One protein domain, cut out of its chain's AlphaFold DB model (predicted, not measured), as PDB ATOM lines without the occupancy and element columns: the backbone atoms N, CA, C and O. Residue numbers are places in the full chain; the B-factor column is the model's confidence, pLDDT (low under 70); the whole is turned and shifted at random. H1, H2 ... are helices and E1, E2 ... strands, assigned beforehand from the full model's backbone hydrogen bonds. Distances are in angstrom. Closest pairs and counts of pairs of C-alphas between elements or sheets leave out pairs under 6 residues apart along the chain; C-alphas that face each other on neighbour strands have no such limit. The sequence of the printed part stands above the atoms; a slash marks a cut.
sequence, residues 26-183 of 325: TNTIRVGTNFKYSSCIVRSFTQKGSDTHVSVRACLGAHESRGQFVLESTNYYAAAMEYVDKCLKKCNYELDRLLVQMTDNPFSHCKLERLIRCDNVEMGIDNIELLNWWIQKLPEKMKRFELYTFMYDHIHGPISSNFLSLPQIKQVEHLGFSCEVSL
ATOM      1  N   THR A  26      47.797   0.429  11.040       47.50
ATOM      2  CA  THR A  26      48.175  -0.791  10.340       47.50
ATOM      3  C   THR A  26      49.147  -0.428   9.236       47.50
ATOM      4  O   THR A  26      48.759   0.267   8.303       47.50
ATOM      5  N   ASN A  27      50.361  -0.983   9.299       59.28
ATOM      6  CA  ASN A  27      51.305  -1.099   8.179       59.28
ATOM      7  C   ASN A  27      50.695  -1.991   7.087       59.28
ATOM      8  O   ASN A  27      51.130  -3.126   6.894       59.28
ATOM      9  N   THR A  28      49.579  -1.572   6.495       65.00
ATOM     10  CA  THR A  28      48.781  -2.371   5.570       65.00
ATOM     11  C   THR A  28      48.391  -1.553   4.359       65.00
ATOM     12  O   THR A  28      47.790  -0.493   4.486       65.00
ATOM     13  N   ILE A  29      48.674  -2.101   3.182       73.00
ATOM     14  CA  ILE A  29      48.195  -1.568   1.907       73.00
ATOM     15  C   ILE A  29      47.146  -2.525   1.381       73.00
ATOM     16  O   ILE A  29      47.404  -3.733   1.317       73.00
ATOM     17  N   ARG A  30      45.990  -2.005   0.960       76.19
ATOM     18  CA  ARG A  30      45.039  -2.789   0.169       76.19
ATOM     19  C   ARG A  30      44.996  -2.298  -1.260       76.19
ATOM     20  O   ARG A  30      44.858  -1.108  -1.519       76.19
ATOM     21  N   VAL A  31      45.088  -3.253  -2.174       75.12
ATOM     22  CA  VAL A  31      44.938  -3.028  -3.607       75.12
ATOM     23  C   VAL A  31      43.847  -3.956  -4.102       75.12
ATOM     24  O   VAL A  31      43.967  -5.178  -3.972       75.12
ATOM     25  N   GLY A  32      42.790  -3.381  -4.664       75.06
ATOM     26  CA  GLY A  32      41.737  -4.119  -5.345       75.06
ATOM     27  C   GLY A  32      41.725  -3.819  -6.836       75.06
ATOM     28  O   GLY A  32      41.845  -2.663  -7.240       75.06
ATOM     29  N   THR A  33      41.559  -4.860  -7.648       70.56
ATOM     30  CA  THR A  33      41.346  -4.733  -9.094       70.56
ATOM     31  C   THR A  33      40.116  -5.532  -9.499       70.56
ATOM     32  O   THR A  33      39.999  -6.705  -9.130       70.56
ATOM     33  N   ASN A  34      39.224  -4.912 -10.273       69.12
ATOM     34  CA  ASN A  34      38.135  -5.613 -10.949       69.12
ATOM     35  C   ASN A  34      38.451  -5.755 -12.440       69.12
ATOM     36  O   ASN A  34      38.833  -4.784 -13.102       69.12
ATOM     37  N   PHE A  35      38.260  -6.965 -12.957       62.59
ATOM     38  CA  PHE A  35      38.323  -7.256 -14.388       62.59
ATOM     39  C   PHE A  35      36.899  -7.291 -14.952       62.59
ATOM     40  O   PHE A  35      35.942  -7.428 -14.195       62.59
ATOM     41  N   LYS A  36      36.747  -7.171 -16.275       55.69
ATOM     42  CA  LYS A  36      35.481  -6.915 -17.003       55.69
ATOM     43  C   LYS A  36      34.349  -7.969 -16.842       55.69
ATOM     44  O   LYS A  36      33.416  -7.971 -17.634       55.69
ATOM     45  N   TYR A  37      34.400  -8.846 -15.837       54.50
ATOM     46  CA  TYR A  37      33.496  -9.981 -15.614       54.50
ATOM     47  C   TYR A  37      33.169 -10.231 -14.125       54.50
ATOM     48  O   TYR A  37      33.100 -11.374 -13.681       54.50
ATOM     49  N   SER A  38      32.949  -9.167 -13.342       59.59
ATOM     50  CA  SER A  38      32.449  -9.247 -11.950       59.59
ATOM     51  C   SER A  38      33.374  -9.970 -10.958       59.59
ATOM     52  O   SER A  38      32.922 -10.455  -9.917       59.59
ATOM     53  N   SER A  39      34.668 -10.052 -11.275       74.25
ATOM     54  CA  SER A  39      35.682 -10.676 -10.430       74.25
ATOM     55  C   SER A  39      36.511  -9.618  -9.703       74.25
ATOM     56  O   SER A  39      37.405  -9.016 -10.303       74.25
ATOM     57  N   CYS A  40      36.261  -9.415  -8.410       81.56
ATOM     58  CA  CYS A  40      37.038  -8.487  -7.589       81.56
ATOM     59  C   CYS A  40      38.122  -9.249  -6.827       81.56
ATOM     60  O   CYS A  40      37.810 -10.128  -6.024       81.56
ATOM     61  N   ILE A  41      39.393  -8.909  -7.056       85.44
ATOM     62  CA  ILE A  41      40.509  -9.433  -6.263       85.44
ATOM     63  C   ILE A  41      41.071  -8.299  -5.423       85.44
ATOM     64  O   ILE A  41      41.631  -7.349  -5.964       85.44
ATOM     65  N   VAL A  42      40.973  -8.436  -4.103       88.12
ATOM     66  CA  VAL A  42      41.584  -7.536  -3.126       88.12
ATOM     67  C   VAL A  42      42.745  -8.250  -2.459       88.12
ATOM     68  O   VAL A  42      42.595  -9.349  -1.920       88.12
ATOM     69  N   ARG A  43      43.915  -7.614  -2.469       91.12
ATOM     70  CA  ARG A  43      45.082  -8.065  -1.712       91.12
ATOM     71  C   ARG A  43      45.411  -7.071  -0.621       91.12
ATOM     72  O   ARG A  43      45.487  -5.879  -0.901       91.12
ATOM     73  N   SER A  44      45.630  -7.572   0.592       90.75
ATOM     74  CA  SER A  44      46.168  -6.774   1.697       90.75
ATOM     75  C   SER A  44      47.584  -7.235   2.004       90.75
ATOM     76  O   SER A  44      47.792  -8.424   2.249       90.75
ATOM     77  N   PHE A  45      48.531  -6.304   1.993       90.94
ATOM     78  CA  PHE A  45      49.943  -6.531   2.288       90.94
ATOM     79  C   PHE A  45      50.246  -5.935   3.654       90.94
ATOM     80  O   PHE A  45      50.052  -4.737   3.817       90.94
ATOM     81  N   THR A  46      50.709  -6.741   4.608       90.50
ATOM     82  CA  THR A  46      50.993  -6.306   5.982       90.50
ATOM     83  C   THR A  46      52.413  -6.680   6.387       90.50
ATOM     84  O   THR A  46      52.794  -7.845   6.274       90.50
ATOM     85  N   GLN A  47      53.182  -5.725   6.909       91.94
ATOM     86  CA  GLN A  47      54.524  -6.000   7.435       91.94
ATOM     87  C   GLN A  47      54.452  -6.707   8.802       91.94
ATOM     88  O   GLN A  47      53.788  -6.212   9.715       91.94
ATOM     89  N   LYS A  48      55.162  -7.831   8.970       92.00
ATOM     90  CA  LYS A  48      55.402  -8.489  10.269       92.00
ATOM     91  C   LYS A  48      56.881  -8.844  10.408       92.00
ATOM     92  O   LYS A  48      57.374  -9.754   9.748       92.00
ATOM     93  N   GLY A  49      57.594  -8.120  11.269       92.00
ATOM     94  CA  GLY A  49      59.056  -8.213  11.317       92.00
ATOM     95  C   GLY A  49      59.664  -7.835   9.962       92.00
ATOM     96  O   GLY A  49      59.257  -6.842   9.358       92.00
ATOM     97  N   SER A  50      60.590  -8.651   9.459       92.62
ATOM     98  CA  SER A  50      61.188  -8.505   8.122       92.62
ATOM     99  C   SER A  50      60.287  -8.966   6.975       92.62
ATOM    100  O   SER A  50      60.567  -8.655   5.818       92.62
ATOM    101  N   ASP A  51      59.213  -9.697   7.270       93.06
ATOM    102  CA  ASP A  51      58.430 -10.406   6.263       93.06
ATOM    103  C   ASP A  51      57.130  -9.670   5.930       93.06
ATOM    104  O   ASP A  51      56.525  -8.994   6.766       93.06
ATOM    105  N   THR A  52      56.654  -9.845   4.699       93.25
ATOM    106  CA  THR A  52      55.351  -9.336   4.266       93.25
ATOM    107  C   THR A  52      54.331 -10.463   4.244       93.25
ATOM    108  O   THR A  52      54.447 -11.421   3.480       93.25
ATOM    109  N   HIS A  53      53.275 -10.321   5.034       94.44
ATOM    110  CA  HIS A  53      52.116 -11.201   5.000       94.44
ATOM    111  C   HIS A  53      51.113 -10.678   3.980       94.44
ATOM    112  O   HIS A  53      50.677  -9.530   4.060       94.44
ATOM    113  N   VAL A  54      50.717 -11.528   3.038       93.88
ATOM    114  CA  VAL A  54      49.728 -11.186   2.017       93.88
ATOM    115  C   VAL A  54      48.470 -11.997   2.252       93.88
ATOM    116  O   VAL A  54      48.498 -13.226   2.281       93.88
ATOM    117  N   SER A  55      47.347 -11.300   2.384       93.81
ATOM    118  CA  SER A  55      46.018 -11.905   2.342       93.81
ATOM    119  C   SER A  55      45.348 -11.575   1.019       93.81
ATOM    120  O   SER A  55      45.479 -10.467   0.499       93.81
ATOM    121  N   VAL A  56      44.634 -12.548   0.469       92.19
ATOM    122  CA  VAL A  56      43.898 -12.431  -0.784       92.19
ATOM    123  C   VAL A  56      42.440 -12.732  -0.504       92.19
ATOM    124  O   VAL A  56      42.117 -13.748   0.110       92.19
ATOM    125  N   ARG A  57      41.570 -11.854  -0.988       90.50
ATOM    126  CA  ARG A  57      40.131 -12.064  -1.073       90.50
ATOM    127  C   ARG A  57      39.743 -11.942  -2.536       90.50
ATOM    128  O   ARG A  57      39.989 -10.899  -3.136       90.50
ATOM    129  N   ALA A  58      39.174 -12.992  -3.110       87.75
ATOM    130  CA  ALA A  58      38.672 -12.966  -4.475       87.75
ATOM    131  C   ALA A  58      37.178 -13.287  -4.477       87.75
ATOM    132  O   ALA A  58      36.769 -14.346  -4.003       87.75
ATOM    133  N   CYS A  59      36.383 -12.363  -5.008       82.88
ATOM    134  CA  CYS A  59      34.951 -12.523  -5.212       82.88
ATOM    135  C   CYS A  59      34.708 -12.824  -6.694       82.88
ATOM    136  O   CYS A  59      35.093 -12.019  -7.540       82.88
ATOM    137  N   LEU A  60      34.096 -13.966  -7.001       81.81
ATOM    138  CA  LEU A  60      33.736 -14.427  -8.344       81.81
ATOM    139  C   LEU A  60      32.222 -14.659  -8.386       81.81
ATOM    140  O   LEU A  60      31.736 -15.739  -8.046       81.81
ATOM    141  N   GLY A  61      31.461 -13.624  -8.749       80.88
ATOM    142  CA  GLY A  61      30.001 -13.667  -8.647       80.88
ATOM    143  C   GLY A  61      29.552 -13.878  -7.196       80.88
ATOM    144  O   GLY A  61      29.898 -13.084  -6.325       80.88
ATOM    145  N   ALA A  62      28.803 -14.953  -6.934       80.31
ATOM    146  CA  ALA A  62      28.333 -15.308  -5.592       80.31
ATOM    147  C   ALA A  62      29.380 -16.044  -4.730       80.31
ATOM    148  O   ALA A  62      29.149 -16.258  -3.541       80.31
ATOM    149  N   HIS A  63      30.518 -16.445  -5.306       84.19
ATOM    150  CA  HIS A  63      31.549 -17.193  -4.591       84.19
ATOM    151  C   HIS A  63      32.641 -16.272  -4.050       84.19
ATOM    152  O   HIS A  63      33.166 -15.415  -4.763       84.19
ATOM    153  N   GLU A  64      33.038 -16.494  -2.798       88.31
ATOM    154  CA  GLU A  64      34.183 -15.838  -2.175       88.31
ATOM    155  C   GLU A  64      35.263 -16.877  -1.866       88.31
ATOM    156  O   GLU A  64      34.999 -17.899  -1.239       88.31
ATOM    157  N   SER A  65      36.498 -16.594  -2.274       89.12
ATOM    158  CA  SER A  65      37.672 -17.384  -1.908       89.12
ATOM    159  C   SER A  65      38.668 -16.528  -1.134       89.12
ATOM    160  O   SER A  65      38.826 -15.325  -1.383       89.12
ATOM    161  N   ARG A  66      39.340 -17.156  -0.166       93.19
ATOM    162  CA  ARG A  66      40.357 -16.519   0.670       93.19
ATOM    163  C   ARG A  66      41.647 -17.321   0.624       93.19
ATOM    164  O   ARG A  66      41.634 -18.548   0.587       93.19
ATOM    165  N   GLY A  67      42.765 -16.610   0.637       92.94
ATOM    166  CA  GLY A  67      44.090 -17.211   0.686       92.94
ATOM    167  C   GLY A  67      45.066 -16.331   1.447       92.94
ATOM    168  O   GLY A  67      44.871 -15.120   1.565       92.94
ATOM    169  N   GLN A  68      46.122 -16.944   1.968       94.81
ATOM    170  CA  GLN A  68      47.216 -16.237   2.625       94.81
ATOM    171  C   GLN A  68      48.556 -16.841   2.214       94.81
ATOM    172  O   GLN A  68      48.653 -18.046   1.978       94.81
ATOM    173  N   PHE A  69      49.579 -15.997   2.123       94.44
ATOM    174  CA  PHE A  69      50.965 -16.410   1.923       94.44
ATOM    175  C   PHE A  69      51.924 -15.369   2.513       94.44
ATOM    176  O   PHE A  69      51.529 -14.244   2.824       94.44
ATOM    177  N   VAL A  70      53.187 -15.757   2.681       94.69
ATOM    178  CA  VAL A  70      54.244 -14.910   3.248       94.69
ATOM    179  C   VAL A  70      55.330 -14.687   2.201       94.69
ATOM    180  O   VAL A  70      55.712 -15.615   1.487       94.69
ATOM    181  N   LEU A  71      55.798 -13.445   2.104       93.06
ATOM    182  CA  LEU A  71      56.950 -13.027   1.319       93.06
ATOM    183  C   LEU A  71      58.095 -12.734   2.294       93.06
ATOM    184  O   LEU A  71      58.058 -11.742   3.025       93.06
ATOM    185  N   GLU A  72      59.077 -13.630   2.330       94.56
ATOM    186  CA  GLU A  72      60.215 -13.560   3.252       94.56
ATOM    187  C   GLU A  72      61.088 -12.329   2.954       94.56
ATOM    188  O   GLU A  72      61.343 -12.008   1.789       94.56
ATOM    189  N   SER A  73      61.539 -11.635   4.007       92.31
ATOM    190  CA  SER A  73      62.485 -10.505   3.945       92.31
ATOM    191  C   SER A  73      62.118  -9.434   2.909       92.31
ATOM    192  O   SER A  73      62.980  -8.851   2.251       92.31
ATOM    193  N   THR A  74      60.820  -9.207   2.720       90.81
ATOM    194  CA  THR A  74      60.291  -8.297   1.707       90.81
ATOM    195  C   THR A  74      59.565  -7.152   2.391       90.81
ATOM    196  O   THR A  74      58.753  -7.374   3.290       90.81
ATOM    197  N   ASN A  75      59.826  -5.927   1.933       89.62
ATOM    198  CA  ASN A  75      59.079  -4.748   2.348       89.62
ATOM    199  C   ASN A  75      57.681  -4.740   1.700       89.62
ATOM    200  O   ASN A  75      57.546  -4.883   0.480       89.62
ATOM    201  N   TYR A  76      56.649  -4.533   2.511       87.12
ATOM    202  CA  TYR A  76      55.261  -4.631   2.063       87.12
ATOM    203  C   TYR A  76      54.849  -3.574   1.025       87.12
ATOM    204  O   TYR A  76      54.025  -3.888   0.165       87.12
ATOM    205  N   TYR A  77      55.454  -2.376   1.029       84.62
ATOM    206  CA  TYR A  77      55.247  -1.369  -0.021       84.62
ATOM    207  C   TYR A  77      55.781  -1.850  -1.361       84.62
ATOM    208  O   TYR A  77      55.063  -1.824  -2.360       84.62
ATOM    209  N   ALA A  78      57.027  -2.326  -1.377       85.38
ATOM    210  CA  ALA A  78      57.645  -2.839  -2.592       85.38
ATOM    211  C   ALA A  78      56.833  -4.016  -3.162       85.38
ATOM    212  O   ALA A  78      56.526  -4.028  -4.353       85.38
ATOM    213  N   ALA A  79      56.397  -4.946  -2.303       88.88
ATOM    214  CA  ALA A  79      55.554  -6.072  -2.704       88.88
ATOM    215  C   ALA A  79      54.194  -5.632  -3.274       88.88
ATOM    216  O   ALA A  79      53.753  -6.154  -4.301       88.88
ATOM    217  N   ALA A  80      53.526  -4.671  -2.625       86.50
ATOM    218  CA  ALA A  80      52.246  -4.147  -3.091       86.50
ATOM    219  C   ALA A  80      52.385  -3.441  -4.447       86.50
ATOM    220  O   ALA A  80      51.552  -3.637  -5.334       86.50
ATOM    221  N   MET A  81      53.454  -2.665  -4.642       84.50
ATOM    222  CA  MET A  81      53.676  -1.929  -5.889       84.50
ATOM    223  C   MET A  81      54.117  -2.819  -7.039       84.50
ATOM    224  O   MET A  81      53.633  -2.648  -8.157       84.50
ATOM    225  N   GLU A  82      54.932  -3.836  -6.768       86.19
ATOM    226  CA  GLU A  82      55.234  -4.874  -7.750       86.19
ATOM    227  C   GLU A  82      53.961  -5.626  -8.167       86.19
ATOM    228  O   GLU A  82      53.766  -5.927  -9.347       86.19
ATOM    229  N   TYR A  83      53.060  -5.911  -7.221       85.81
ATOM    230  CA  TYR A  83      51.772  -6.521  -7.531       85.81
ATOM    231  C   TYR A  83      50.894  -5.619  -8.407       85.81
ATOM    232  O   TYR A  83      50.348  -6.106  -9.399       85.81
ATOM    233  N   VAL A  84      50.776  -4.330  -8.071       83.44
ATOM    234  CA  VAL A  84      50.034  -3.345  -8.877       83.44
ATOM    235  C   VAL A  84      50.585  -3.305 -10.297       83.44
ATOM    236  O   VAL A  84      49.827  -3.521 -11.236       83.44
ATOM    237  N   ASP A  85      51.895  -3.120 -10.460       83.19
ATOM    238  CA  ASP A  85      52.541  -3.060 -11.775       83.19
ATOM    239  C   ASP A  85      52.279  -4.334 -12.596       83.19
ATOM    240  O   ASP A  85      51.857  -4.263 -13.752       83.19
ATOM    241  N   LYS A  86      52.422  -5.517 -11.980       84.81
ATOM    242  CA  LYS A  86      52.104  -6.798 -12.628       84.81
ATOM    243  C   LYS A  86      50.639  -6.893 -13.053       84.81
ATOM    244  O   LYS A  86      50.364  -7.408 -14.135       84.81
ATOM    245  N   CYS A  87      49.701  -6.446 -12.222       80.06
ATOM    246  CA  CYS A  87      48.272  -6.506 -12.542       80.06
ATOM    247  C   CYS A  87      47.904  -5.545 -13.666       80.06
ATOM    248  O   CYS A  87      47.201  -5.936 -14.596       80.06
ATOM    249  N   LEU A  88      48.423  -4.321 -13.610       80.62
ATOM    250  CA  LEU A  88      48.186  -3.311 -14.631       80.62
ATOM    251  C   LEU A  88      48.744  -3.750 -15.982       80.62
ATOM    252  O   LEU A  88      48.014  -3.719 -16.968       80.62
ATOM    253  N   LYS A  89      49.972  -4.279 -16.023       84.00
ATOM    254  CA  LYS A  89      50.558  -4.844 -17.248       84.00
ATOM    255  C   LYS A  89      49.719  -5.972 -17.834       84.00
ATOM    256  O   LYS A  89      49.480  -5.990 -19.033       84.00
ATOM    257  N   LYS A  90      49.228  -6.890 -16.994       82.19
ATOM    258  CA  LYS A  90      48.365  -7.998 -17.443       82.19
ATOM    259  C   LYS A  90      47.054  -7.534 -18.072       82.19
ATOM    260  O   LYS A  90      46.477  -8.279 -18.854       82.19
ATOM    261  N   CYS A  91      46.592  -6.338 -17.726       75.50
ATOM    262  CA  CYS A  91      45.327  -5.793 -18.210       75.50
ATOM    263  C   CYS A  91      45.531  -4.662 -19.209       75.50
ATOM    264  O   CYS A  91      44.605  -3.894 -19.445       75.50
ATOM    265  N   ASN A  92      46.742  -4.522 -19.760       82.12
ATOM    266  CA  ASN A  92      47.103  -3.426 -20.656       82.12
ATOM    267  C   ASN A  92      46.726  -2.048 -20.083       82.12
ATOM    268  O   ASN A  92      46.322  -1.156 -20.818       82.12
ATOM    269  N   TYR A  93      46.842  -1.880 -18.762       80.75
ATOM    270  CA  TYR A  93      46.499  -0.655 -18.034       80.75
ATOM    271  C   TYR A  93      45.026  -0.222 -18.169       80.75
ATOM    272  O   TYR A  93      44.698   0.947 -17.942       80.75
ATOM    273  N   GLU A  94      44.140  -1.166 -18.498       81.25
ATOM    274  CA  GLU A  94      42.690  -1.004 -18.487       81.25
ATOM    275  C   GLU A  94      42.075  -1.761 -17.304       81.25
ATOM    276  O   GLU A  94      42.212  -2.978 -17.174       81.25
ATOM    277  N   LEU A  95      41.368  -1.040 -16.438       83.00
ATOM    278  CA  LEU A  95      40.660  -1.590 -15.288       83.00
ATOM    279  C   LEU A  95      39.195  -1.155 -15.298       83.00
ATOM    280  O   LEU A  95      38.854  -0.062 -15.745       83.00
ATOM    281  N   ASP A  96      38.316  -1.999 -14.762       86.12
ATOM    282  CA  ASP A  96      36.942  -1.581 -14.468       86.12
ATOM    283  C   ASP A  96      36.880  -0.801 -13.147       86.12
ATOM    284  O   ASP A  96      36.240   0.249 -13.055       86.12
ATOM    285  N   ARG A  97      37.602  -1.288 -12.130       87.69
ATOM    286  CA  ARG A  97      37.687  -0.666 -10.807       87.69
ATOM    287  C   ARG A  97      39.095  -0.748 -10.241       87.69
ATOM    288  O   ARG A  97      39.708  -1.819 -10.264       87.69
ATOM    289  N   LEU A  98      39.549   0.369  -9.681       89.75
ATOM    290  CA  LEU A  98      40.755   0.481  -8.872       89.75
ATOM    291  C   LEU A  98      40.368   0.824  -7.431       89.75
ATOM    292  O   LEU A  98      39.707   1.828  -7.191       89.75
ATOM    293  N   LEU A  99      40.827   0.012  -6.482       90.12
ATOM    294  CA  LEU A  99      40.734   0.288  -5.050       90.12
ATOM    295  C   LEU A  99      42.144   0.455  -4.486       90.12
ATOM    296  O   LEU A  99      42.959  -0.465  -4.593       90.12
ATOM    297  N   VAL A 100      42.406   1.593  -3.852       88.00
ATOM    298  CA  VAL A 100      43.676   1.905  -3.191       88.00
ATOM    299  C   VAL A 100      43.400   2.269  -1.739       88.00
ATOM    300  O   VAL A 100      42.607   3.160  -1.471       88.00
ATOM    301  N   GLN A 101      44.048   1.597  -0.790       88.38
ATOM    302  CA  GLN A 101      44.004   1.963   0.628       88.38
ATOM    303  C   GLN A 101      45.420   1.976   1.200       88.38
ATOM    304  O   GLN A 101      46.084   0.936   1.169       88.38
ATOM    305  N   MET A 102      45.889   3.133   1.673       82.75
ATOM    306  CA  MET A 102      47.256   3.313   2.178       82.75
ATOM    307  C   MET A 102      47.410   4.587   3.017       82.75
ATOM    308  O   MET A 102      46.809   5.614   2.711       82.75
ATOM    309  N   THR A 103      48.268   4.516   4.036       77.31
ATOM    310  CA  THR A 103      48.618   5.651   4.911       77.31
ATOM    311  C   THR A 103      49.913   6.345   4.499       77.31
ATOM    312  O   THR A 103      49.971   7.570   4.535       77.31
ATOM    313  N   ASP A 104      50.923   5.584   4.058       75.12
ATOM    314  CA  ASP A 104      52.221   6.149   3.665       75.12
ATOM    315  C   ASP A 104      52.511   6.037   2.169       75.12
ATOM    316  O   ASP A 104      51.881   5.303   1.402       75.12
ATOM    317  N   ASN A 105      53.511   6.816   1.783       68.62
ATOM    318  CA  ASN A 105      53.850   7.175   0.430       68.62
ATOM    319  C   ASN A 105      54.785   6.140  -0.249       68.62
ATOM    320  O   ASN A 105      55.920   5.967   0.197       68.62
ATOM    321  N   PRO A 106      54.374   5.494  -1.364       65.81
ATOM    322  CA  PRO A 106      55.195   4.518  -2.073       65.81
ATOM    323  C   PRO A 106      55.942   5.068  -3.308       65.81
ATOM    324  O   PRO A 106      56.360   4.264  -4.148       65.81
ATOM    325  N   PHE A 107      56.090   6.392  -3.483       68.50
ATOM    326  CA  PHE A 107      56.557   6.993  -4.753       68.50
ATOM    327  C   PHE A 107      57.864   6.401  -5.298       68.50
ATOM    328  O   PHE A 107      58.005   6.266  -6.512       68.50
ATOM    329  N   SER A 108      58.797   5.995  -4.435       68.75
ATOM    330  CA  SER A 108      60.089   5.424  -4.839       68.75
ATOM    331  C   SER A 108      59.989   4.061  -5.538       68.75
ATOM    332  O   SER A 108      60.936   3.648  -6.207       68.75
ATOM    333  N   HIS A 109      58.872   3.344  -5.396       68.25
ATOM    334  CA  HIS A 109      58.745   1.951  -5.838       68.25
ATOM    335  C   HIS A 109      57.725   1.738  -6.961       68.25
ATOM    336  O   HIS A 109      57.670   0.646  -7.532       68.25
ATOM    337  N   CYS A 110      56.933   2.753  -7.310       70.62
ATOM    338  CA  CYS A 110      55.901   2.620  -8.330       70.62
ATOM    339  C   CYS A 110      56.369   3.147  -9.690       70.62
ATOM    340  O   CYS A 110      56.621   4.335  -9.856       70.62
ATOM    341  N   LYS A 111      56.422   2.262 -10.693       77.25
ATOM    342  CA  LYS A 111      56.731   2.616 -12.093       77.25
ATOM    343  C   LYS A 111      55.491   2.989 -12.911       77.25
ATOM    344  O   LYS A 111      55.560   3.066 -14.133       77.25
ATOM    345  N   LEU A 112      54.340   3.166 -12.261       80.19
ATOM    346  CA  LEU A 112      53.107   3.518 -12.950       80.19
ATOM    347  C   LEU A 112      53.199   4.946 -13.498       80.19
ATOM    348  O   LEU A 112      53.247   5.921 -12.743       80.19
ATOM    349  N   GLU A 113      53.180   5.075 -14.820       83.31
ATOM    350  CA  GLU A 113      53.128   6.376 -15.485       83.31
ATOM    351  C   GLU A 113      51.704   6.931 -15.506       83.31
ATOM    352  O   GLU A 113      51.483   8.034 -15.005       83.31
ATOM    353  N   ARG A 114      50.748   6.152 -16.034       87.38
ATOM    354  CA  ARG A 114      49.324   6.497 -16.141       87.38
ATOM    355  C   ARG A 114      48.478   5.245 -16.419       87.38
ATOM    356  O   ARG A 114      48.964   4.284 -17.009       87.38
ATOM    357  N   LEU A 115      47.210   5.266 -16.023       86.00
ATOM    358  CA  LEU A 115      46.189   4.307 -16.442       86.00
ATOM    359  C   LEU A 115      45.543   4.754 -17.753       86.00
ATOM    360  O   LEU A 115      45.143   5.911 -17.891       86.00
ATOM    361  N   ILE A 116      45.398   3.824 -18.698       85.62
ATOM    362  CA  ILE A 116      44.746   4.096 -19.986       85.62
ATOM    363  C   ILE A 116      43.236   4.209 -19.778       85.62
ATOM    364  O   ILE A 116      42.599   5.135 -20.283       85.62
ATOM    365  N   ARG A 117      42.667   3.291 -18.989       88.19
ATOM    366  CA  ARG A 117      41.241   3.270 -18.670       88.19
ATOM    367  C   ARG A 117      40.999   2.772 -17.251       88.19
ATOM    368  O   ARG A 117      41.586   1.786 -16.822       88.19
ATOM    369  N   CYS A 118      40.105   3.451 -16.546       89.50
ATOM    370  CA  CYS A 118      39.616   3.077 -15.230       89.50
ATOM    371  C   CYS A 118      38.231   3.698 -15.064       89.50
ATOM    372  O   CYS A 118      38.123   4.921 -15.034       89.50
ATOM    373  N   ASP A 119      37.174   2.889 -15.015       90.06
ATOM    374  CA  ASP A 119      35.809   3.425 -14.945       90.06
ATOM    375  C   ASP A 119      35.458   3.851 -13.502       90.06
ATOM    376  O   ASP A 119      34.807   4.878 -13.309       90.06
ATOM    377  N   ASN A 120      35.914   3.100 -12.493       92.44
ATOM    378  CA  ASN A 120      35.594   3.330 -11.084       92.44
ATOM    379  C   ASN A 120      36.861   3.388 -10.228       92.44
ATOM    380  O   ASN A 120      37.749   2.544 -10.361       92.44
ATOM    381  N   VAL A 121      36.941   4.356  -9.326       93.62
ATOM    382  CA  VAL A 121      38.095   4.545  -8.448       93.62
ATOM    383  C   VAL A 121      37.636   4.748  -7.018       93.62
ATOM    384  O   VAL A 121      36.724   5.525  -6.763       93.62
ATOM    385  N   GLU A 122      38.298   4.062  -6.096       93.38
ATOM    386  CA  GLU A 122      38.043   4.146  -4.665       93.38
ATOM    387  C   GLU A 122      39.358   4.302  -3.914       93.38
ATOM    388  O   GLU A 122      40.282   3.498  -4.078       93.38
ATOM    389  N   MET A 123      39.449   5.342  -3.092       92.19
ATOM    390  CA  MET A 123      40.666   5.707  -2.384       92.19
ATOM    391  C   MET A 123      40.404   5.848  -0.890       92.19
ATOM    392  O   MET A 123      39.581   6.641  -0.461       92.19
ATOM    393  N   GLY A 124      41.141   5.064  -0.108       90.12
ATOM    394  CA  GLY A 124      41.322   5.247   1.325       90.12
ATOM    395  C   GLY A 124      42.691   5.854   1.564       90.12
ATOM    396  O   GLY A 124      43.658   5.098   1.676       90.12
ATOM    397  N   ILE A 125      42.796   7.179   1.537       86.00
ATOM    398  CA  ILE A 125      44.078   7.885   1.600       86.00
ATOM    399  C   ILE A 125      43.927   9.100   2.508       86.00
ATOM    400  O   ILE A 125      43.140   9.996   2.213       86.00
ATOM    401  N   ASP A 126      44.751   9.156   3.551       79.88
ATOM    402  CA  ASP A 126      44.711  10.229   4.555       79.88
ATOM    403  C   ASP A 126      45.781  11.316   4.287       79.88
ATOM    404  O   ASP A 126      45.867  12.320   4.988       79.88
ATOM    405  N   ASN A 127      46.608  11.135   3.247       83.25
ATOM    406  CA  ASN A 127      47.693  12.040   2.858       83.25
ATOM    407  C   ASN A 127      47.400  12.721   1.503       83.25
ATOM    408  O   ASN A 127      47.267  12.057   0.471       83.25
ATOM    409  N   ILE A 128      47.356  14.059   1.485       85.12
ATOM    410  CA  ILE A 128      47.020  14.852   0.289       85.12
ATOM    411  C   ILE A 128      48.042  14.718  -0.852       85.12
ATOM    412  O   ILE A 128      47.662  14.719  -2.022       85.12
ATOM    413  N   GLU A 129      49.334  14.582  -0.546       86.75
ATOM    414  CA  GLU A 129      50.376  14.401  -1.563       86.75
ATOM    415  C   GLU A 129      50.197  13.062  -2.273       86.75
ATOM    416  O   GLU A 129      50.281  12.977  -3.499       86.75
ATOM    417  N   LEU A 130      49.878  12.023  -1.501       86.25
ATOM    418  CA  LEU A 130      49.604  10.687  -2.007       86.25
ATOM    419  C   LEU A 130      48.328  10.645  -2.850       86.25
ATOM    420  O   LEU A 130      48.327  10.052  -3.930       86.25
ATOM    421  N   LEU A 131      47.267  11.317  -2.394       90.25
ATOM    422  CA  LEU A 131      46.031  11.475  -3.156       90.25
ATOM    423  C   LEU A 131      46.306  12.158  -4.503       90.25
ATOM    424  O   LEU A 131      45.944  11.627  -5.553       90.25
ATOM    425  N   ASN A 132      47.000  13.298  -4.488       90.75
ATOM    426  CA  ASN A 132      47.337  14.043  -5.700       90.75
ATOM    427  C   ASN A 132      48.182  13.213  -6.666       90.75
ATOM    428  O   ASN A 132      47.899  13.189  -7.866       90.75
ATOM    429  N   TRP A 133      49.187  12.502  -6.153       89.62
ATOM    430  CA  TRP A 133      50.012  11.621  -6.968       89.62
ATOM    431  C   TRP A 133      49.168  10.553  -7.661       89.62
ATOM    432  O   TRP A 133      49.305  10.358  -8.867       89.62
ATOM    433  N   TRP A 134      48.248   9.907  -6.940       90.50
ATOM    434  CA  TRP A 134      47.367   8.906  -7.530       90.50
ATOM    435  C   TRP A 134      46.417   9.498  -8.567       90.50
ATOM    436  O   TRP A 134      46.277   8.916  -9.641       90.50
ATOM    437  N   ILE A 135      45.814  10.661  -8.302       93.50
ATOM    438  CA  ILE A 135      44.915  11.331  -9.253       93.50
ATOM    439  C   ILE A 135      45.640  11.638 -10.570       93.50
ATOM    440  O   ILE A 135      45.066  11.445 -11.642       93.50
ATOM    441  N   GLN A 136      46.918  12.026 -10.527       92.06
ATOM    442  CA  GLN A 136      47.720  12.240 -11.739       92.06
ATOM    443  C   GLN A 136      47.873  10.972 -12.595       92.06
ATOM    444  O   GLN A 136      48.072  11.075 -13.806       92.06
ATOM    445  N   LYS A 137      47.748   9.778 -12.000       90.94
ATOM    446  CA  LYS A 137      47.805   8.489 -12.709       90.94
ATOM    447  C   LYS A 137      46.463   8.061 -13.294       90.94
ATOM    448  O   LYS A 137      46.442   7.123 -14.088       90.94
ATOM    449  N   LEU A 138      45.360   8.710 -12.928       93.50
ATOM    450  CA  LEU A 138      44.022   8.343 -13.389       93.50
ATOM    451  C   LEU A 138      43.724   8.890 -14.797       93.50
ATOM    452  O   LEU A 138      44.277   9.917 -15.214       93.50
ATOM    453  N   PRO A 139      42.835   8.231 -15.561       93.19
ATOM    454  CA  PRO A 139      42.305   8.807 -16.789       93.19
ATOM    455  C   PRO A 139      41.379   9.992 -16.477       93.19
ATOM    456  O   PRO A 139      40.822  10.105 -15.391       93.19
ATOM    457  N   GLU A 140      41.174  10.871 -17.458       93.69
ATOM    458  CA  GLU A 140      40.296  12.039 -17.280       93.69
ATOM    459  C   GLU A 140      38.806  11.692 -17.293       93.69
ATOM    460  O   GLU A 140      37.989  12.413 -16.732       93.69
ATOM    461  N   LYS A 141      38.444  10.590 -17.954       91.44
ATOM    462  CA  LYS A 141      37.060  10.144 -18.100       91.44
ATOM    463  C   LYS A 141      36.828   8.935 -17.211       91.44
ATOM    464  O   LYS A 141      37.144   7.815 -17.601       91.44
ATOM    465  N   MET A 142      36.262   9.187 -16.040       94.25
ATOM    466  CA  MET A 142      35.861   8.168 -15.075       94.25
ATOM    467  C   MET A 142      34.357   8.264 -14.824       94.25
ATOM    468  O   MET A 142      33.765   9.342 -14.904       94.25
ATOM    469  N   LYS A 143      33.730   7.134 -14.504       94.56
ATOM    470  CA  LYS A 143      32.324   7.100 -14.092       94.56
ATOM    471  C   LYS A 143      32.194   7.453 -12.620       94.56
ATOM    472  O   LYS A 143      31.360   8.286 -12.290       94.56
ATOM    473  N   ARG A 144      33.020   6.865 -11.754       95.19
ATOM    474  CA  ARG A 144      32.909   7.025 -10.301       95.19
ATOM    475  C   ARG A 144      34.264   7.270  -9.649       95.19
ATOM    476  O   ARG A 144      35.241   6.605  -9.993       95.19
ATOM    477  N   PHE A 145      34.290   8.194  -8.697       95.94
ATOM    478  CA  PHE A 145      35.414   8.442  -7.805       95.94
ATOM    479  C   PHE A 145      34.900   8.568  -6.370       95.94
ATOM    480  O   PHE A 145      34.119   9.471  -6.078       95.94
ATOM    481  N   GLU A 146      35.362   7.681  -5.496       95.00
ATOM    482  CA  GLU A 146      35.062   7.685  -4.066       95.00
ATOM    483  C   GLU A 146      36.349   7.908  -3.274       95.00
ATOM    484  O   GLU A 146      37.356   7.225  -3.492       95.00
ATOM    485  N   LEU A 147      36.298   8.821  -2.315       93.44
ATOM    486  CA  LEU A 147      37.354   9.042  -1.339       93.44
ATOM    487  C   LEU A 147      36.771   8.852   0.060       93.44
ATOM    488  O   LEU A 147      35.700   9.357   0.383       93.44
ATOM    489  N   TYR A 148      37.472   8.105   0.895       89.88
ATOM    490  CA  TYR A 148      37.103   7.879   2.284       89.88
ATOM    491  C   TYR A 148      38.358   7.895   3.150       89.88
ATOM    492  O   TYR A 148      39.462   7.638   2.667       89.88
ATOM    493  N   THR A 149      38.198   8.187   4.436       80.56
ATOM    494  CA  THR A 149      39.316   8.127   5.379       80.56
ATOM    495  C   THR A 149      39.646   6.659   5.622       80.56
ATOM    496  O   THR A 149      38.753   5.850   5.893       80.56
ATOM    497  N   PHE A 150      40.911   6.272   5.470       71.62
ATOM    498  CA  PHE A 150      41.305   4.879   5.688       71.62
ATOM    499  C   PHE A 150      41.327   4.537   7.178       71.62
ATOM    500  O   PHE A 150      40.888   3.455   7.577       71.62
ATOM    501  N   MET A 151      41.800   5.477   7.992       67.25
ATOM    502  CA  MET A 151      41.791   5.392   9.444       67.25
ATOM    503  C   MET A 151      40.586   6.175   9.981       67.25
ATOM    504  O   MET A 151      40.468   7.365   9.736       67.25
ATOM    505  N   TYR A 152      39.685   5.542  10.742       61.47
ATOM    506  CA  TYR A 152      38.543   6.254  11.356       61.47
ATOM    507  C   TYR A 152      38.955   7.237  12.461       61.47
ATOM    508  O   TYR A 152      38.106   7.881  13.073       61.47
ATOM    509  N   ASP A 153      40.250   7.343  12.737       57.22
ATOM    510  CA  ASP A 153      40.756   8.319  13.672       57.22
ATOM    511  C   ASP A 153      40.762   9.670  12.947       57.22
ATOM    512  O   ASP A 153      41.609   9.919  12.091       57.22
ATOM    513  N   HIS A 154      39.804  10.535  13.295       54.50
ATOM    514  CA  HIS A 154      39.621  11.927  12.841       54.50
ATOM    515  C   HIS A 154      40.815  12.863  13.166       54.50
ATOM    516  O   HIS A 154      40.650  14.048  13.430       54.50
ATOM    517  N   ILE A 155      42.035  12.330  13.234       55.19
ATOM    518  CA  ILE A 155      43.256  13.028  13.642       55.19
ATOM    519  C   ILE A 155      43.731  13.975  12.536       55.19
ATOM    520  O   ILE A 155      44.395  14.975  12.808       55.19
ATOM    521  N   HIS A 156      43.390  13.676  11.288       62.91
ATOM    522  CA  HIS A 156      43.700  14.525  10.153       62.91
ATOM    523  C   HIS A 156      42.484  15.410   9.893       62.91
ATOM    524  O   HIS A 156      41.405  14.895   9.618       62.91
ATOM    525  N   GLY A 157      42.658  16.727  10.045       68.06
ATOM    526  CA  GLY A 157      41.636  17.709   9.682       68.06
ATOM    527  C   GLY A 157      41.227  17.611   8.204       68.06
ATOM    528  O   GLY A 157      41.712  16.736   7.478       68.06
ATOM    529  N   PRO A 158      40.373  18.520   7.719       79.50
ATOM    530  CA  PRO A 158      39.748  18.381   6.413       79.50
ATOM    531  C   PRO A 158      40.762  18.231   5.273       79.50
ATOM    532  O   PRO A 158      41.745  18.975   5.175       79.50
ATOM    533  N   ILE A 159      40.480  17.314   4.346       83.31
ATOM    534  CA  ILE A 159      41.229  17.193   3.097       83.31
ATOM    535  C   ILE A 159      40.934  18.434   2.251       83.31
ATOM    536  O   ILE A 159      39.782  18.763   1.950       83.31
ATOM    537  N   SER A 160      41.996  19.125   1.830       86.62
ATOM    538  CA  SER A 160      41.875  20.262   0.920       86.62
ATOM    539  C   SER A 160      41.157  19.850  -0.364       86.62
ATOM    540  O   SER A 160      41.560  18.910  -1.042       86.62
ATOM    541  N   SER A 161      40.139  20.610  -0.751       88.31
ATOM    542  CA  SER A 161      39.327  20.389  -1.951       88.31
ATOM    543  C   SER A 161      40.009  20.803  -3.263       88.31
ATOM    544  O   SER A 161      39.397  20.733  -4.329       88.31
ATOM    545  N   ASN A 162      41.281  21.219  -3.239       90.25
ATOM    546  CA  ASN A 162      42.006  21.657  -4.437       90.25
ATOM    547  C   ASN A 162      42.027  20.588  -5.544       90.25
ATOM    548  O   ASN A 162      41.977  20.924  -6.732       90.25
ATOM    549  N   PHE A 163      42.015  19.303  -5.172       90.50
ATOM    550  CA  PHE A 163      41.975  18.191  -6.122       90.50
ATOM    551  C   PHE A 163      40.684  18.149  -6.963       90.50
ATOM    552  O   PHE A 163      40.694  17.599  -8.061       90.50
ATOM    553  N   LEU A 164      39.587  18.774  -6.513       90.19
ATOM    554  CA  LEU A 164      38.328  18.854  -7.269       90.19
ATOM    555  C   LEU A 164      38.469  19.643  -8.574       90.19
ATOM    556  O   LEU A 164      37.701  19.449  -9.517       90.19
ATOM    557  N   SER A 165      39.452  20.544  -8.632       90.00
ATOM    558  CA  SER A 165      39.749  21.324  -9.835       90.00
ATOM    559  C   SER A 165      40.499  20.520 -10.901       90.00
ATOM    560  O   SER A 165      40.512  20.928 -12.068       90.00
ATOM    561  N   LEU A 166      41.085  19.374 -10.528       92.62
ATOM    562  CA  LEU A 166      41.857  18.536 -11.437       92.62
ATOM    563  C   LEU A 166      40.948  17.971 -12.538       92.62
ATOM    564  O   LEU A 166      39.834  17.519 -12.242       92.62
ATOM    565  N   PRO A 167      41.399  17.949 -13.810       91.44
ATOM    566  CA  PRO A 167      40.602  17.452 -14.933       91.44
ATOM    567  C   PRO A 167      40.022  16.054 -14.705       91.44
ATOM    568  O   PRO A 167      38.879  15.804 -15.087       91.44
ATOM    569  N   GLN A 168      40.788  15.188 -14.037       93.75
ATOM    570  CA  GLN A 168      40.413  13.822 -13.690       93.75
ATOM    571  C   GLN A 168      39.186  13.757 -12.789       93.75
ATOM    572  O   GLN A 168      38.362  12.874 -12.972       93.75
ATOM    573  N   ILE A 169      39.041  14.688 -11.847       94.12
ATOM    574  CA  ILE A 169      37.951  14.682 -10.864       94.12
ATOM    575  C   ILE A 169      36.760  15.497 -11.365       94.12
ATOM    576  O   ILE A 169      35.606  15.083 -11.249       94.12
ATOM    577  N   LYS A 170      37.034  16.627 -12.021       90.31
ATOM    578  CA  LYS A 170      36.019  17.554 -12.538       90.31
ATOM    579  C   LYS A 170      35.058  16.921 -13.553       90.31
ATOM    580  O   LYS A 170      33.945  17.418 -13.731       90.31
ATOM    581  N   GLN A 171      35.494  15.879 -14.261       88.00
ATOM    582  CA  GLN A 171      34.716  15.204 -15.307       88.00
ATOM    583  C   GLN A 171      34.022  13.916 -14.840       88.00
ATOM    584  O   GLN A 171      33.295  13.311 -15.629       88.00
ATOM    585  N   VAL A 172      34.224  13.501 -13.586       94.62
ATOM    586  CA  VAL A 172      33.629  12.280 -13.028       94.62
ATOM    587  C   VAL A 172      32.100  12.370 -13.046       94.62
ATOM    588  O   VAL A 172      31.527  13.418 -12.753       94.62
ATOM    589  N   GLU A 173      31.398  11.283 -13.355       94.56
ATOM    590  CA  GLU A 173      29.930  11.299 -13.290       94.56
ATOM    591  C   GLU A 173      29.405  11.237 -11.847       94.56
ATOM    592  O   GLU A 173      28.472  11.967 -11.512       94.56
ATOM    593  N   HIS A 174      30.028  10.415 -11.003       95.31
ATOM    594  CA  HIS A 174      29.648  10.147  -9.617       95.31
ATOM    595  C   HIS A 174      30.804  10.433  -8.659       95.31
ATOM    596  O   HIS A 174      31.833   9.761  -8.714       95.31
ATOM    597  N   LEU A 175      30.636  11.429  -7.797       94.38
ATOM    598  CA  LEU A 175      31.662  11.859  -6.852       94.38
ATOM    599  C   LEU A 175      31.218  11.570  -5.418       94.38
ATOM    600  O   LEU A 175      30.140  12.010  -5.033       94.38
ATOM    601  N   GLY A 176      32.025  10.874  -4.629       93.88
ATOM    602  CA  GLY A 176      31.661  10.552  -3.253       93.88
ATOM    603  C   GLY A 176      32.787  10.780  -2.257       93.88
ATOM    604  O   GLY A 176      33.952  10.469  -2.518       93.88
ATOM    605  N   PHE A 177      32.422  11.351  -1.111       92.00
ATOM    606  CA  PHE A 177      33.315  11.638   0.005       92.00
ATOM    607  C   PHE A 177      32.732  11.056   1.289       92.00
ATOM    608  O   PHE A 177      31.753  11.570   1.820       92.00
ATOM    609  N   SER A 178      33.351  10.001   1.815       88.62
ATOM    610  CA  SER A 178      33.102   9.516   3.184       88.62
ATOM    611  C   SER A 178      34.191   9.996   4.152       88.62
ATOM    612  O   SER A 178      34.559   9.298   5.093       88.62
ATOM    613  N   CYS A 179      34.762  11.162   3.861       86.00
ATOM    614  CA  CYS A 179      35.783  11.855   4.636       86.00
ATOM    615  C   CYS A 179      35.455  13.348   4.680       86.00
ATOM    616  O   CYS A 179      34.659  13.841   3.876       86.00
ATOM    617  N   GLU A 180      36.104  14.073   5.584       84.88
ATOM    618  CA  GLU A 180      35.974  15.522   5.648       84.88
ATOM    619  C   GLU A 180      36.735  16.168   4.481       84.88
ATOM    620  O   GLU A 180      37.952  16.026   4.354       84.88
ATOM    621  N   VAL A 181      36.010  16.860   3.600       86.38
ATOM    622  CA  VAL A 181      36.572  17.627   2.480       86.38
ATOM    623  C   VAL A 181      36.082  19.063   2.607       86.38
ATOM    624  O   VAL A 181      34.877  19.294   2.680       86.38
ATOM    625  N   SER A 182      36.994  20.043   2.574       87.38
ATOM    626  CA  SER A 182      36.642  21.476   2.615       87.38
ATOM    627  C   SER A 182      36.019  21.961   1.297       87.38
ATOM    628  O   SER A 182      36.601  22.777   0.576       87.38
ATOM    629  N   LEU A 183      34.856  21.425   0.930       89.31
ATOM    630  CA  LEU A 183      34.102  21.811  -0.257       89.31
ATOM    631  C   LEU A 183      33.483  23.205  -0.070       89.31
ATOM    632  O   LEU A 183      32.561  23.384   0.726       89.31
TER     633      LEU A 183
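AT A GLANCE: This is residues 26 to 183 of the 325 residues of the protein "FBA_2 domain-containing protein" of Caenorhabditis brenneri (UniProt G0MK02). One long, twisted and curled sheet of eight strands makes a wall, with H1 over its E1, E2 and E3 part and H2 over E6 on the same face, and no named helix over the other face. The long link of residues 103 to 116 passes between H1 and H2 on that face, and the two short helices H3 and H4 lie near H2, towards the E7 and E8 end of the sheet. The printed part has 158 residues, with four named helices and eight named strands in the order E1 E2 E3 E4 H1 E5 E6 H2 E7 H3 H4 E8. The sheet is mixed, in the order E4, E3, E2, E1, E5, E6, E7, E8, and the class is mixed, helices and strands. The whole is compact, with a radius of gyration of the C-alphas of 15.5 A and spans of 43 by 37 by 31 A.

HOW THE PARTS SIT: E1, residues 28 to 35, E2, residues 39 to 48, E3, residues 51 to 60, and E4, residues 63 to 71, form a meander, each strand the antiparallel neighbour of the one before. Each two in succession make a hairpin with a tight link. N 31 and O 43 are 2.9 A apart between E1 and E2, N 44 and O 55 2.9 A between E2 and E3, and N 54 and O 69 2.8 A between E3 and E4, within hydrogen-bond range. H1, residues 76 to 90, is on the sheet; its closest C-alphas to E3 are those of Tyr 76 and Thr 52, 5.2 A apart, and to E1 those of Ala 80 and Ile 29, 6.9 A apart. E5, residues 94 to 102, is the antiparallel neighbour of E1 at 168 degrees, with N 99 and O 32 3.0 A apart. E6, residues 117 to 125, is parallel to E5 at 7 degrees, with N 98 and O 120 2.9 A apart. E5 bends by 72 degrees at residue 97, and E6 by 72 degrees at residue 120. H2, residues 128 to 137, is on the same face as H1, at a height over the sheet of 9.9 A; it runs along the strands, at 10 degrees to E6 on the local plane. H1 and H2 are apart. E7, residues 144 to 148, is parallel to E6 at 9 degrees, with N 146 and O 121 2.8 A apart. E6, H2 and E7 form a strand-helix-strand unit, two parallel neighbour strands with a helix between them in the chain, and its crossover is right-handed. H3, residues 161 to 165, and H4, residues 167 to 170, are not on the sheet, H4 only just, with 4 pairs of C-alphas within 10 A. H2 and H4 only just touch, with 3 pairs of C-alphas within 8 A, the closest being those of Ile 135 and Gln 168 at 6.8 A. E8, residues 174 to 178, is parallel to E7 at 7 degrees, with N 176 and O 145 2.9 A apart; E7, H3, H4 and E8 form a second such unit, also right-handed. In H1 every O i to N i+4 pair is within hydrogen-bond range, in H2 5 of 6 and in H3 0 of 1, where 2 of 2 O i to N i+3 pairs are; H4 is too short for an O i to N i+4 pair.

IN THESE COORDINATES: E1 begins at C-alpha 28 (48.781, -2.371, 5.570) and is 23.1 A long. E2 measures 28.7 A, E3 29.0 A, E4 26.4 A, H1 21.0 A, E5 21.6 A, E6 21.0 A and H2 14.5 A. H1 begins at C-alpha 76 (55.261, -4.631, 2.063). E8 ends at C-alpha 178 (33.102, 9.516, 3.184).

THE WHOLE: The C-alphas farthest apart, those of Glu 72 and Leu 183, are 44.1 A apart. The printed part has no cut. The links from E5 to E6, 14 residues, and from E7 to H3, 12 residues, are long. The mean pLDDT of the printed part is 84.3; residues 26 to 28, 34 to 38, 105 to 109 and 151 to 157 are under 70.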